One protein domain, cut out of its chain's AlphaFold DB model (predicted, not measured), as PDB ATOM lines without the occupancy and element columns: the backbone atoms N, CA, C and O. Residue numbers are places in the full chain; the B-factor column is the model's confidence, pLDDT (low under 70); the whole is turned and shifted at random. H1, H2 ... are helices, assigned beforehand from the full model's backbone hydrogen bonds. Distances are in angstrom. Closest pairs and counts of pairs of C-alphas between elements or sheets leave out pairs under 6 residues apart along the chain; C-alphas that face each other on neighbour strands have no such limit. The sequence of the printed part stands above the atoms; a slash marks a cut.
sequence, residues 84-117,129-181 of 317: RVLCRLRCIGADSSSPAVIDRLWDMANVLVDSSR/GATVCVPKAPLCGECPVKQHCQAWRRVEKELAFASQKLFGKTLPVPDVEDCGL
ATOM      1  N   ARG A  84      15.586   7.400 -29.835       92.88
ATOM      2  CA  ARG A  84      16.085   8.748 -29.529       92.88
ATOM      3  C   ARG A  84      17.200   8.723 -28.485       92.88
ATOM      4  O   ARG A  84      18.224   9.384 -28.673       92.88
ATOM      5  N   VAL A  85      17.025   7.956 -27.406       95.75
ATOM      6  CA  VAL A  85      18.038   7.802 -26.352       95.75
ATOM      7  C   VAL A  85      19.339   7.246 -26.924       95.75
ATOM      8  O   VAL A  85      20.393   7.848 -26.730       95.75
ATOM      9  N   LEU A  86      19.281   6.132 -27.655       94.12
ATOM     10  CA  LEU A  86      20.457   5.467 -28.213       94.12
ATOM     11  C   LEU A  86      21.151   6.321 -29.280       94.12
ATOM     12  O   LEU A  86      22.383   6.410 -29.270       94.12
ATOM     13  N   CYS A  87      20.387   7.001 -30.139       89.94
ATOM     14  CA  CYS A  87      20.944   7.933 -31.114       89.94
ATOM     15  C   CYS A  87      21.713   9.067 -30.428       89.94
ATOM     16  O   CYS A  87      22.848   9.338 -30.807       89.94
ATOM     17  N   ARG A  88      21.171   9.681 -29.367       90.06
ATOM     18  CA  ARG A  88      21.882  10.732 -28.610       90.06
ATOM     19  C   ARG A  88      23.080  10.181 -27.835       90.06
ATOM     20  O   ARG A  88      24.166  10.762 -27.876       90.06
ATOM     21  N   LEU A  89      22.930   9.027 -27.179       91.88
ATOM     22  CA  LEU A  89      24.016   8.385 -26.434       91.88
ATOM     23  C   LEU A  89      25.235   8.104 -27.318       91.88
ATOM     24  O   LEU A  89      26.366   8.249 -26.854       91.88
ATOM     25  N   ARG A  90      25.019   7.732 -28.585       87.44
ATOM     26  CA  ARG A  90      26.082   7.385 -29.542       87.44
ATOM     27  C   ARG A  90      26.290   8.405 -30.659       87.44
ATOM     28  O   ARG A  90      27.025   8.108 -31.592       87.44
ATOM     29  N   CYS A  91      25.675   9.583 -30.550       85.31
ATOM     30  CA  CYS A  91      25.763  10.660 -31.538       85.31
ATOM     31  C   CYS A  91      25.486  10.183 -32.983       85.31
ATOM     32  O   CYS A  91      26.214  10.518 -33.914       85.31
ATOM     33  N   ILE A  92      24.442   9.367 -33.167       80.25
ATOM     34  CA  ILE A  92      24.016   8.857 -34.476       80.25
ATOM     35  C   ILE A  92      23.115   9.905 -35.137       80.25
ATOM     36  O   ILE A  92      22.000  10.128 -34.670       80.25
ATOM     37  N   GLY A  93      23.598  10.511 -36.225       74.25
ATOM     38  CA  GLY A  93      22.854  11.494 -37.026       74.25
ATOM     39  C   GLY A  93      22.254  10.976 -38.332       74.25
ATOM     40  O   GLY A  93      21.751  11.752 -39.138       74.25
ATOM     41  N   ALA A  94      22.331   9.667 -38.573       71.88
ATOM     42  CA  ALA A  94      21.688   9.035 -39.719       71.88
ATOM     43  C   ALA A  94      20.161   8.946 -39.531       71.88
ATOM     44  O   ALA A  94      19.656   9.015 -38.410       71.88
ATOM     45  N   ASP A  95      19.424   8.743 -40.629       77.00
ATOM     46  CA  ASP A  95      17.965   8.591 -40.603       77.00
ATOM     47  C   ASP A  95      17.534   7.427 -39.693       77.00
ATOM     48  O   ASP A  95      17.687   6.246 -40.027       77.00
ATOM     49  N   SER A  96      16.961   7.794 -38.546       77.25
ATOM     50  CA  SER A  96      16.480   6.876 -37.510       77.25
ATOM     51  C   SER A  96      15.285   6.015 -37.927       77.25
ATOM     52  O   SER A  96      14.941   5.088 -37.205       77.25
ATOM     53  N   SER A  97      14.671   6.289 -39.083       81.19
ATOM     54  CA  SER A  97      13.624   5.447 -39.671       81.19
ATOM     55  C   SER A  97      14.162   4.405 -40.659       81.19
ATOM     56  O   SER A  97      13.429   3.504 -41.070       81.19
ATOM     57  N   SER A  98      15.445   4.488 -41.034       84.50
ATOM     58  CA  SER A  98      16.033   3.563 -42.002       84.50
ATOM     59  C   SER A  98      16.233   2.160 -41.399       84.50
ATOM     60  O   SER A  98      16.711   2.046 -40.266       84.50
ATOM     61  N   PRO A  99      15.946   1.072 -42.146       85.25
ATOM     62  CA  PRO A  99      16.092  -0.294 -41.635       85.25
ATOM     63  C   PRO A  99      17.493  -0.602 -41.094       85.25
ATOM     64  O   PRO A  99      17.623  -1.188 -40.026       85.25
ATOM     65  N   ALA A 100      18.541  -0.129 -41.777       86.25
ATOM     66  CA  ALA A 100      19.925  -0.345 -41.358       86.25
ATOM     67  C   ALA A 100      20.251   0.321 -40.008       86.25
ATOM     68  O   ALA A 100      20.950  -0.265 -39.182       86.25
ATOM     69  N   VAL A 101      19.739   1.536 -39.763       83.00
ATOM     70  CA  VAL A 101      19.920   2.216 -38.472       83.00
ATOM     71  C   VAL A 101      19.095   1.522 -37.396       83.00
ATOM     72  O   VAL A 101      19.624   1.257 -36.321       83.00
ATOM     73  N   ILE A 102      17.841   1.167 -37.687       88.44
ATOM     74  CA  ILE A 102      16.987   0.427 -36.753       88.44
ATOM     75  C   ILE A 102      17.657  -0.881 -36.324       88.44
ATOM     76  O   ILE A 102      17.781  -1.123 -35.124       88.44
ATOM     77  N   ASP A 103      18.156  -1.692 -37.257       90.88
ATOM     78  CA  ASP A 103      18.850  -2.941 -36.926       90.88
ATOM     79  C   ASP A 103      20.095  -2.695 -36.074       90.88
ATOM     80  O   ASP A 103      20.314  -3.388 -35.078       90.88
ATOM     81  N   ARG A 104      20.856  -1.639 -36.376       91.50
ATOM     82  CA  ARG A 104      22.015  -1.271 -35.563       91.50
ATOM     83  C   ARG A 104      21.638  -0.866 -34.136       91.50
ATOM     84  O   ARG A 104      22.367  -1.186 -33.198       91.50
ATOM     85  N   LEU A 105      20.525  -0.159 -33.962       92.19
ATOM     86  CA  LEU A 105      20.013   0.220 -32.644       92.19
ATOM     87  C   LEU A 105      19.560  -1.010 -31.852       92.19
ATOM     88  O   LEU A 105      19.826  -1.090 -30.654       92.19
ATOM     89  N   TRP A 106      18.954  -1.994 -32.518       96.31
ATOM     90  CA  TRP A 106      18.620  -3.278 -31.905       96.31
ATOM     91  C   TRP A 106      19.858  -4.062 -31.464       96.31
ATOM     92  O   TRP A 106      19.880  -4.569 -30.342       96.31
ATOM     93  N   ASP A 107      20.903  -4.128 -32.292       94.94
ATOM     94  CA  ASP A 107      22.173  -4.757 -31.906       94.94
ATOM     95  C   ASP A 107      22.766  -4.089 -30.664       94.94
ATOM     96  O   ASP A 107      23.207  -4.756 -29.732       94.94
ATOM     97  N   MET A 108      22.742  -2.755 -30.625       95.38
ATOM     98  CA  MET A 108      23.208  -2.000 -29.467       95.38
ATOM     99  C   MET A 108      22.377  -2.289 -28.217       95.38
ATOM    100  O   MET A 108      22.956  -2.493 -27.154       95.38
ATOM    101  N   ALA A 109      21.050  -2.330 -28.328       96.75
ATOM    102  CA  ALA A 109      20.178  -2.655 -27.204       96.75
ATOM    103  C   ALA A 109      20.469  -4.063 -26.657       96.75
ATOM    104  O   ALA A 109      20.569  -4.235 -25.446       96.75
ATOM    105  N   ASN A 110      20.692  -5.047 -27.534       96.81
ATOM    106  CA  ASN A 110      21.057  -6.411 -27.140       96.81
ATOM    107  C   ASN A 110      22.429  -6.508 -26.459       96.81
ATOM    108  O   ASN A 110      22.635  -7.387 -25.632       96.81
ATOM    109  N   VAL A 111      23.366  -5.618 -26.791       96.44
ATOM    110  CA  VAL A 111      24.668  -5.542 -26.109       96.44
ATOM    111  C   VAL A 111      24.556  -4.840 -24.752       96.44
ATOM    112  O   VAL A 111      25.297  -5.167 -23.832       96.44
ATOM    113  N   LEU A 112      23.667  -3.851 -24.635       95.62
ATOM    114  CA  LEU A 112      23.531  -3.022 -23.436       95.62
ATOM    115  C   LEU A 112      22.641  -3.636 -22.356       95.62
ATOM    116  O   LEU A 112      22.810  -3.286 -21.190       95.62
ATOM    117  N   VAL A 113      21.687  -4.488 -22.740       97.31
ATOM    118  CA  VAL A 113      20.702  -5.041 -21.811       97.31
ATOM    119  C   VAL A 113      21.377  -5.778 -20.655       97.31
ATOM    120  O   VAL A 113      22.280  -6.594 -20.847       97.31
ATOM    121  N   ASP A 114      20.929  -5.490 -19.435       97.00
ATOM    122  CA  ASP A 114      21.435  -6.169 -18.251       97.00
ATOM    123  C   ASP A 114      21.001  -7.641 -18.256       97.00
ATOM    124  O   ASP A 114      19.812  -7.957 -18.296       97.00
ATOM    125  N   SER A 115      21.972  -8.551 -18.205       95.88
ATOM    126  CA  SER A 115      21.700  -9.994 -18.258       95.88
ATOM    127  C   SER A 115      20.989 -10.548 -17.017       95.88
ATOM    128  O   SER A 115      20.404 -11.625 -17.091       95.88
ATOM    129  N   SER A 116      21.023  -9.831 -15.889       96.31
ATOM    130  CA  SER A 116      20.397 -10.245 -14.628       96.31
ATOM    131  C   SER A 116      18.991  -9.671 -14.439       96.31
ATOM    132  O   SER A 116      18.145 -10.308 -13.813       96.31
ATOM    133  N   ARG A 117      18.727  -8.478 -14.987       95.56
ATOM    134  CA  ARG A 117      17.467  -7.733 -14.867       95.56
ATOM    135  C   ARG A 117      17.066  -7.090 -16.207       95.56
ATOM    136  O   ARG A 117      16.927  -5.867 -16.285       95.56
ATOM    137  N   GLY A 129      13.777   7.725 -21.845       93.44
ATOM    138  CA  GLY A 129      13.368   8.405 -23.067       93.44
ATOM    139  C   GLY A 129      12.075   9.201 -22.888       93.44
ATOM    140  O   GLY A 129      11.981  10.311 -23.409       93.44
ATOM    141  N   ALA A 130      11.113   8.674 -22.135       91.44
ATOM    142  CA  ALA A 130       9.815   9.305 -21.919       91.44
ATOM    143  C   ALA A 130       9.867  10.541 -21.000       91.44
ATOM    144  O   ALA A 130       9.116  11.486 -21.230       91.44
ATOM    145  N   THR A 131      10.745  10.555 -19.991       93.38
ATOM    146  CA  THR A 131      10.710  11.562 -18.908       93.38
ATOM    147  C   THR A 131      11.893  12.526 -18.883       93.38
ATOM    148  O   THR A 131      11.732  13.676 -18.485       93.38
ATOM    149  N   VAL A 132      13.079  12.097 -19.324       95.88
ATOM    150  CA  VAL A 132      14.319  12.886 -19.208       95.88
ATOM    151  C   VAL A 132      14.878  13.225 -20.581       95.88
ATOM    152  O   VAL A 132      15.081  14.387 -20.929       95.88
ATOM    153  N   CYS A 133      15.138  12.205 -21.393       94.69
ATOM    154  CA  CYS A 133      15.688  12.337 -22.734       94.69
ATOM    155  C   CYS A 133      14.556  12.571 -23.747       94.69
ATOM    156  O   CYS A 133      14.454  11.883 -24.762       94.69
ATOM    157  N   VAL A 134      13.695  13.546 -23.460       89.12
ATOM    158  CA  VAL A 134      12.514  13.903 -24.255       89.12
ATOM    159  C   VAL A 134      12.895  14.526 -25.609       89.12
ATOM    160  O   VAL A 134      14.028  15.001 -25.759       89.12
ATOM    161  N   PRO A 135      12.020  14.488 -26.633       82.88
ATOM    162  CA  PRO A 135      12.211  15.293 -27.843       82.88
ATOM    163  C   PRO A 135      12.075  16.764 -27.436       82.88
ATOM    164  O   PRO A 135      11.127  17.032 -26.742       82.88
ATOM    165  N   LYS A 136      12.868  17.741 -27.843       80.44
ATOM    166  CA  LYS A 136      12.853  19.128 -27.312       80.44
ATOM    167  C   LYS A 136      13.240  19.285 -25.832       80.44
ATOM    168  O   LYS A 136      12.552  18.811 -24.932       80.44
ATOM    169  N   ALA A 137      14.306  20.053 -25.595       78.19
ATOM    170  CA  ALA A 137      14.767  20.446 -24.259       78.19
ATOM    171  C   ALA A 137      14.944  19.263 -23.275       78.19
ATOM    172  O   ALA A 137      14.338  19.252 -22.199       78.19
ATOM    173  N   PRO A 138      15.769  18.248 -23.609       89.12
ATOM    174  CA  PRO A 138      16.021  17.135 -22.703       89.12
ATOM    175  C   PRO A 138      16.669  17.597 -21.392       89.12
ATOM    176  O   PRO A 138      17.545  18.465 -21.374       89.12
ATOM    177  N   LEU A 139      16.300  16.945 -20.289       90.75
ATOM    178  CA  LEU A 139      16.761  17.268 -18.936       90.75
ATOM    179  C   LEU A 139      18.163  16.695 -18.665       90.75
ATOM    180  O   LEU A 139      18.383  15.881 -17.768       90.75
ATOM    181  N   CYS A 140      19.156  17.091 -19.463       90.31
ATOM    182  CA  CYS A 140      20.502  16.512 -19.411       90.31
ATOM    183  C   CYS A 140      21.249  16.762 -18.092       90.31
ATOM    184  O   CYS A 140      22.135  15.978 -17.746       90.31
ATOM    185  N   GLY A 141      20.869  17.795 -17.335       89.31
ATOM    186  CA  GLY A 141      21.378  18.034 -15.981       89.31
ATOM    187  C   GLY A 141      21.008  16.922 -14.993       89.31
ATOM    188  O   GLY A 141      21.833  16.561 -14.153       89.31
ATOM    189  N   GLU A 142      19.815  16.345 -15.160       93.50
ATOM    190  CA  GLU A 142      19.231  15.288 -14.320       93.50
ATOM    191  C   GLU A 142      19.457  13.884 -14.899       93.50
ATOM    192  O   GLU A 142      19.187  12.878 -14.248       93.50
ATOM    193  N   CYS A 143      19.976  13.792 -16.127       96.12
ATOM    194  CA  CYS A 143      20.138  12.521 -16.816       96.12
ATOM    195  C   CYS A 143      21.160  11.606 -16.112       96.12
ATOM    196  O   CYS A 143      22.353  11.938 -16.068       96.12
ATOM    197  N   PRO A 144      20.748  10.409 -15.645       96.94
ATOM    198  CA  PRO A 144      21.612   9.515 -14.869       96.94
ATOM    199  C   PRO A 144      22.769   8.946 -15.698       96.94
ATOM    200  O   PRO A 144      23.794   8.543 -15.157       96.94
ATOM    201  N   VAL A 145      22.635   8.947 -17.027       96.06
ATOM    202  CA  VAL A 145      23.636   8.423 -17.964       96.06
ATOM    203  C   VAL A 145      24.367   9.526 -18.738       96.06
ATOM    204  O   VAL A 145      25.050   9.232 -19.720       96.06
ATOM    205  N   LYS A 146      24.282  10.798 -18.305       93.56
ATOM    206  CA  LYS A 146      24.867  11.942 -19.037       93.56
ATOM    207  C   LYS A 146      26.358  11.776 -19.346       93.56
ATOM    208  O   LYS A 146      26.806  12.138 -20.429       93.56
ATOM    209  N   GLN A 147      27.118  11.163 -18.436       93.62
ATOM    210  CA  GLN A 147      28.561  10.933 -18.587       93.62
ATOM    211  C   GLN A 147      28.913   9.994 -19.758       93.62
ATOM    212  O   GLN A 147      30.003  10.075 -20.334       93.62
ATOM    213  N   HIS A 148      27.968   9.128 -20.135       93.44
ATOM    214  CA  HIS A 148      28.082   8.195 -21.254       93.44
ATOM    215  C   HIS A 148      27.498   8.764 -22.557       93.44
ATOM    216  O   HIS A 148      27.657   8.148 -23.610       93.44
ATOM    217  N   CYS A 149      26.843   9.929 -22.506       92.75
ATOM    218  CA  CYS A 149      26.169  10.529 -23.649       92.75
ATOM    219  C   CYS A 149      27.144  11.319 -24.529       92.75
ATOM    220  O   CYS A 149      27.667  12.363 -24.132       92.75
ATOM    221  N   GLN A 150      27.374  10.836 -25.751       88.06
ATOM    222  CA  GLN A 150      28.253  11.508 -26.705       88.06
ATOM    223  C   GLN A 150      27.673  12.835 -27.203       88.06
ATOM    224  O   GLN A 150      28.429  13.797 -27.327       88.06
ATOM    225  N   ALA A 151      26.355  12.919 -27.419       85.56
ATOM    226  CA  ALA A 151      25.713  14.178 -27.796       85.56
ATOM    227  C   ALA A 151      25.875  15.246 -26.698       85.56
ATOM    228  O   ALA A 151      26.268  16.370 -26.992       85.56
ATOM    229  N   TRP A 152      25.696  14.881 -25.421       87.81
ATOM    230  CA  TRP A 152      25.927  15.805 -24.301       87.81
ATOM    231  C   TRP A 152      27.383  16.272 -24.222       87.81
ATOM    232  O   TRP A 152      27.652  17.462 -24.094       87.81
ATOM    233  N   ARG A 153      28.341  15.346 -24.360       83.44
ATOM    234  CA  ARG A 153      29.772  15.684 -24.368       83.44
ATOM    235  C   ARG A 153      30.129  16.666 -25.488       83.44
ATOM    236  O   ARG A 153      31.088  17.421 -25.357       83.44
ATOM    237  N   ARG A 154      29.392  16.639 -26.602       75.94
ATOM    238  CA  ARG A 154      29.550  17.597 -27.696       75.94
ATOM    239  C   ARG A 154      28.993  18.974 -27.328       75.94
ATOM    240  O   ARG A 154      29.746  19.935 -27.435       75.94
ATOM    241  N   VAL A 155      27.765  19.044 -26.803       76.25
ATOM    242  CA  VAL A 155      27.169  20.293 -26.280       76.25
ATOM    243  C   VAL A 155      28.097  20.954 -25.260       76.25
ATOM    244  O   VAL A 155      28.383  22.142 -25.350       76.25
ATOM    245  N   GLU A 156      28.622  20.181 -24.311       76.56
ATOM    246  CA  GLU A 156      29.509  20.686 -23.261       76.56
ATOM    247  C   GLU A 156      30.786  21.325 -23.833       76.56
ATOM    248  O   GLU A 156      31.209  22.392 -23.382       76.56
ATOM    249  N   LYS A 157      31.376  20.722 -24.873       72.19
ATOM    250  CA  LYS A 157      32.533  21.295 -25.577       72.19
ATOM    251  C   LYS A 157      32.184  22.580 -26.320       72.19
ATOM    252  O   LYS A 157      32.973  23.522 -26.296       72.19
ATOM    253  N   GLU A 158      31.032  22.617 -26.981       67.06
ATOM    254  CA  GLU A 158      30.570  23.796 -27.719       67.06
ATOM    255  C   GLU A 158      30.288  24.964 -26.764       67.06
ATOM    256  O   GLU A 158      30.739  26.080 -27.015       67.06
ATOM    257  N   LEU A 159      29.667  24.698 -25.612       63.88
ATOM    258  CA  LEU A 159      29.483  25.679 -24.538       63.88
ATOM    259  C   LEU A 159      30.816  26.198 -23.991       63.88
ATOM    260  O   LEU A 159      30.982  27.407 -23.813       63.88
ATOM    261  N   ALA A 160      31.784  25.309 -23.759       65.62
ATOM    262  CA  ALA A 160      33.113  25.704 -23.304       65.62
ATOM    263  C   ALA A 160      33.807  26.619 -24.329       65.62
ATOM    264  O   ALA A 160      34.335  27.669 -23.962       65.62
ATOM    265  N   PHE A 161      33.739  26.280 -25.619       58.97
ATOM    266  CA  PHE A 161      34.311  27.089 -26.696       58.97
ATOM    267  C   PHE A 161      33.607  28.448 -26.856       58.97
ATOM    268  O   PHE A 161      34.264  29.481 -26.977       58.97
ATOM    269  N   ALA A 162      32.275  28.470 -26.795       56.00
ATOM    270  CA  ALA A 162      31.471  29.688 -26.830       56.00
ATOM    271  C   ALA A 162      31.791  30.621 -25.650       56.00
ATOM    272  O   ALA A 162      31.958  31.825 -25.842       56.00
ATOM    273  N   SER A 163      31.952  30.066 -24.444       54.56
ATOM    274  CA  SER A 163      32.313  30.834 -23.246       54.56
ATOM    275  C   SER A 163      33.702  31.475 -23.344       54.56
ATOM    276  O   SER A 163      33.896  32.589 -22.866       54.56
ATOM    277  N   GLN A 164      34.649  30.829 -24.032       53.84
ATOM    278  CA  GLN A 164      35.985  31.381 -24.284       53.84
ATOM    279  C   GLN A 164      35.982  32.502 -25.334       53.84
ATOM    280  O   GLN A 164      36.873  33.349 -25.320       53.84
ATOM    281  N   LYS A 165      34.984  32.537 -26.228       50.66
ATOM    282  CA  LYS A 165      34.857  33.548 -27.290       50.66
ATOM    283  C   LYS A 165      34.098  34.814 -26.876       50.66
ATOM    284  O   LYS A 165      34.090  35.772 -27.648       50.66
ATOM    285  N   LEU A 166      33.479  34.863 -25.693       41.91
ATOM    286  CA  LEU A 166      32.596  35.965 -25.300       41.91
ATOM    287  C   LEU A 166      33.113  36.811 -24.140       41.91
ATOM    288  O   LEU A 166      32.871  36.541 -22.967       41.91
ATOM    289  N   PHE A 167      33.655  37.970 -24.513       43.44
ATOM    290  CA  PHE A 167      33.367  39.213 -23.806       43.44
ATOM    291  C   PHE A 167      31.855  39.521 -23.928       43.44
ATOM    292  O   PHE A 167      31.410  40.164 -24.874       43.44
ATOM    293  N   GLY A 168      31.044  39.062 -22.970       41.75
ATOM    294  CA  GLY A 168      29.860  39.817 -22.529       41.75
ATOM    295  C   GLY A 168      28.477  39.574 -23.159       41.75
ATOM    296  O   GLY A 168      27.581  40.361 -22.862       41.75
ATOM    297  N   LYS A 169      28.218  38.523 -23.950       37.66
ATOM    298  CA  LYS A 169      26.829  38.122 -24.289       37.66
ATOM    299  C   LYS A 169      26.613  36.618 -24.112       37.66
ATOM    300  O   LYS A 169      27.414  35.811 -24.552       37.66
ATOM    301  N   THR A 170      25.530  36.225 -23.454       37.09
ATOM    302  CA  THR A 170      25.100  34.823 -23.340       37.09
ATOM    303  C   THR A 170      24.622  34.314 -24.700       37.09
ATOM    304  O   THR A 170      23.615  34.801 -25.212       37.09
ATOM    305  N   LEU A 171      25.342  33.355 -25.291       40.66
ATOM    306  CA  LEU A 171      24.861  32.587 -26.446       40.66
ATOM    307  C   LEU A 171      23.768  31.596 -25.997       40.66
ATOM    308  O   LEU A 171      23.858  31.075 -24.881       40.66
ATOM    309  N   PRO A 172      22.756  31.311 -26.838       43.16
ATOM    310  CA  PRO A 172      21.804  30.234 -26.585       43.16
ATOM    311  C   PRO A 172      22.543  28.898 -26.447       43.16
ATOM    312  O   PRO A 172      23.446  28.605 -27.229       43.16
ATOM    313  N   VAL A 173      22.167  28.093 -25.451       46.00
ATOM    314  CA  VAL A 173      22.684  26.728 -25.281       46.00
ATOM    315  C   VAL A 173      22.221  25.888 -26.481       46.00
ATOM    316  O   VAL A 173      21.010  25.829 -26.697       46.00
ATOM    317  N   PRO A 174      23.125  25.258 -27.259       47.06
ATOM    318  CA  PRO A 174      22.725  24.358 -28.341       47.06
ATOM    319  C   PRO A 174      21.874  23.207 -27.790       47.06
ATOM    320  O   PRO A 174      22.249  22.597 -26.782       47.06
ATOM    321  N   ASP A 175      20.735  22.909 -28.424       45.91
ATOM    322  CA  ASP A 175      19.922  21.751 -28.039       45.91
ATOM    323  C   ASP A 175      20.694  20.463 -28.386       45.91
ATOM    324  O   ASP A 175      21.355  20.351 -29.419       45.91
ATOM    325  N   VAL A 176      20.600  19.452 -27.525       44.38
ATOM    326  CA  VAL A 176      21.182  18.118 -27.746       44.38
ATOM    327  C   VAL A 176      20.609  17.466 -29.014       44.38
ATOM    328  O   VAL A 176      21.251  16.588 -29.593       44.38
ATOM    329  N   GLU A 177      19.427  17.897 -29.468       44.25
ATOM    330  CA  GLU A 177      18.863  17.540 -30.779       44.25
ATOM    331  C   GLU A 177      19.683  18.076 -31.959       44.25
ATOM    332  O   GLU A 177      19.941  17.337 -32.913       44.25
ATOM    333  N   ASP A 178      20.197  19.300 -31.851       44.00
ATOM    334  CA  ASP A 178      21.025  19.933 -32.883       44.00
ATOM    335  C   ASP A 178      22.433  19.325 -32.944       44.00
ATOM    336  O   ASP A 178      23.105  19.373 -33.979       44.00
ATOM    337  N   CYS A 179      22.875  18.670 -31.863       44.56
ATOM    338  CA  CYS A 179      24.152  17.956 -31.810       44.56
ATOM    339  C   CYS A 179      24.170  16.612 -32.555       44.56
ATOM    340  O   CYS A 179      25.233  15.997 -32.691       44.56
ATOM    341  N   GLY A 180      23.010  16.152 -33.031       40.75
ATOM    342  CA  GLY A 180      22.859  14.889 -33.745       40.75
ATOM    343  C   GLY A 180      22.241  15.018 -35.129       40.75
ATOM    344  O   GLY A 180      22.474  14.131 -35.934       40.75
ATOM    345  N   LEU A 181      21.507  16.092 -35.440       45.09
ATOM    346  CA  LEU A 181      20.613  16.110 -36.603       45.09
ATOM    347  C   LEU A 181      21.306  15.794 -37.936       45.09
ATOM    348  O   LEU A 181      20.663  15.239 -38.820       45.09
TER     349      LEU A 181
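AT A GLANCE: This is residues 84 to 117 and 129 to 181 of the 317 residues of a protein of Hirundo rustica rustica (UniProt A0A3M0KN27). The longest helix, H3, reaches out from short H1, and H2 stands crosswise beyond H1, while unnamed residues 129 to 149 loop near the middle and residues 166 to 181 fold back from the far end of H3. The printed part has 87 residues with three named helices, H1, H2, H3 in chain order, and no named strand; it is all helix, though helices hold 36 residues. It is loose, radius of gyration of the C-alphas 15.0 A, and elongated, 50 by 29 by 19 A.

HOW THE PARTS SIT: H3, residues 150 to 165, touches H1, residues 84 to 89, with residues 150 to 152 alone; their closest C-alphas, of Ala 151 and Arg 88, are 5.2 A apart. They run the same way at a steep tilt of 63 degrees. H1 and H2, residues 99 to 112, are close but not clearly touching: their closest C-alphas, of Leu 86 and Leu 105, are 6.9 A apart. H2 and H3 are apart. In H1, H2 and H3 every O i to N i+4 pair is within hydrogen-bond range.

IN THESE COORDINATES: H3 is 23.0 A long, ending at C-alpha 165 (34.857, 33.548, -27.290); H2 is 19.8 A and H1, from C-alpha 84 (16.085, 8.748, -29.529), 8.5 A.

THE WHOLE: Residues 118 to 128 are not printed; C-alphas 117 and 129 are 18.6 A apart. Residues 110 to 117, of which 110 to 112 belong to H2, and 164 to 169 stand free. Residues 158 to 181 have pLDDT under 70.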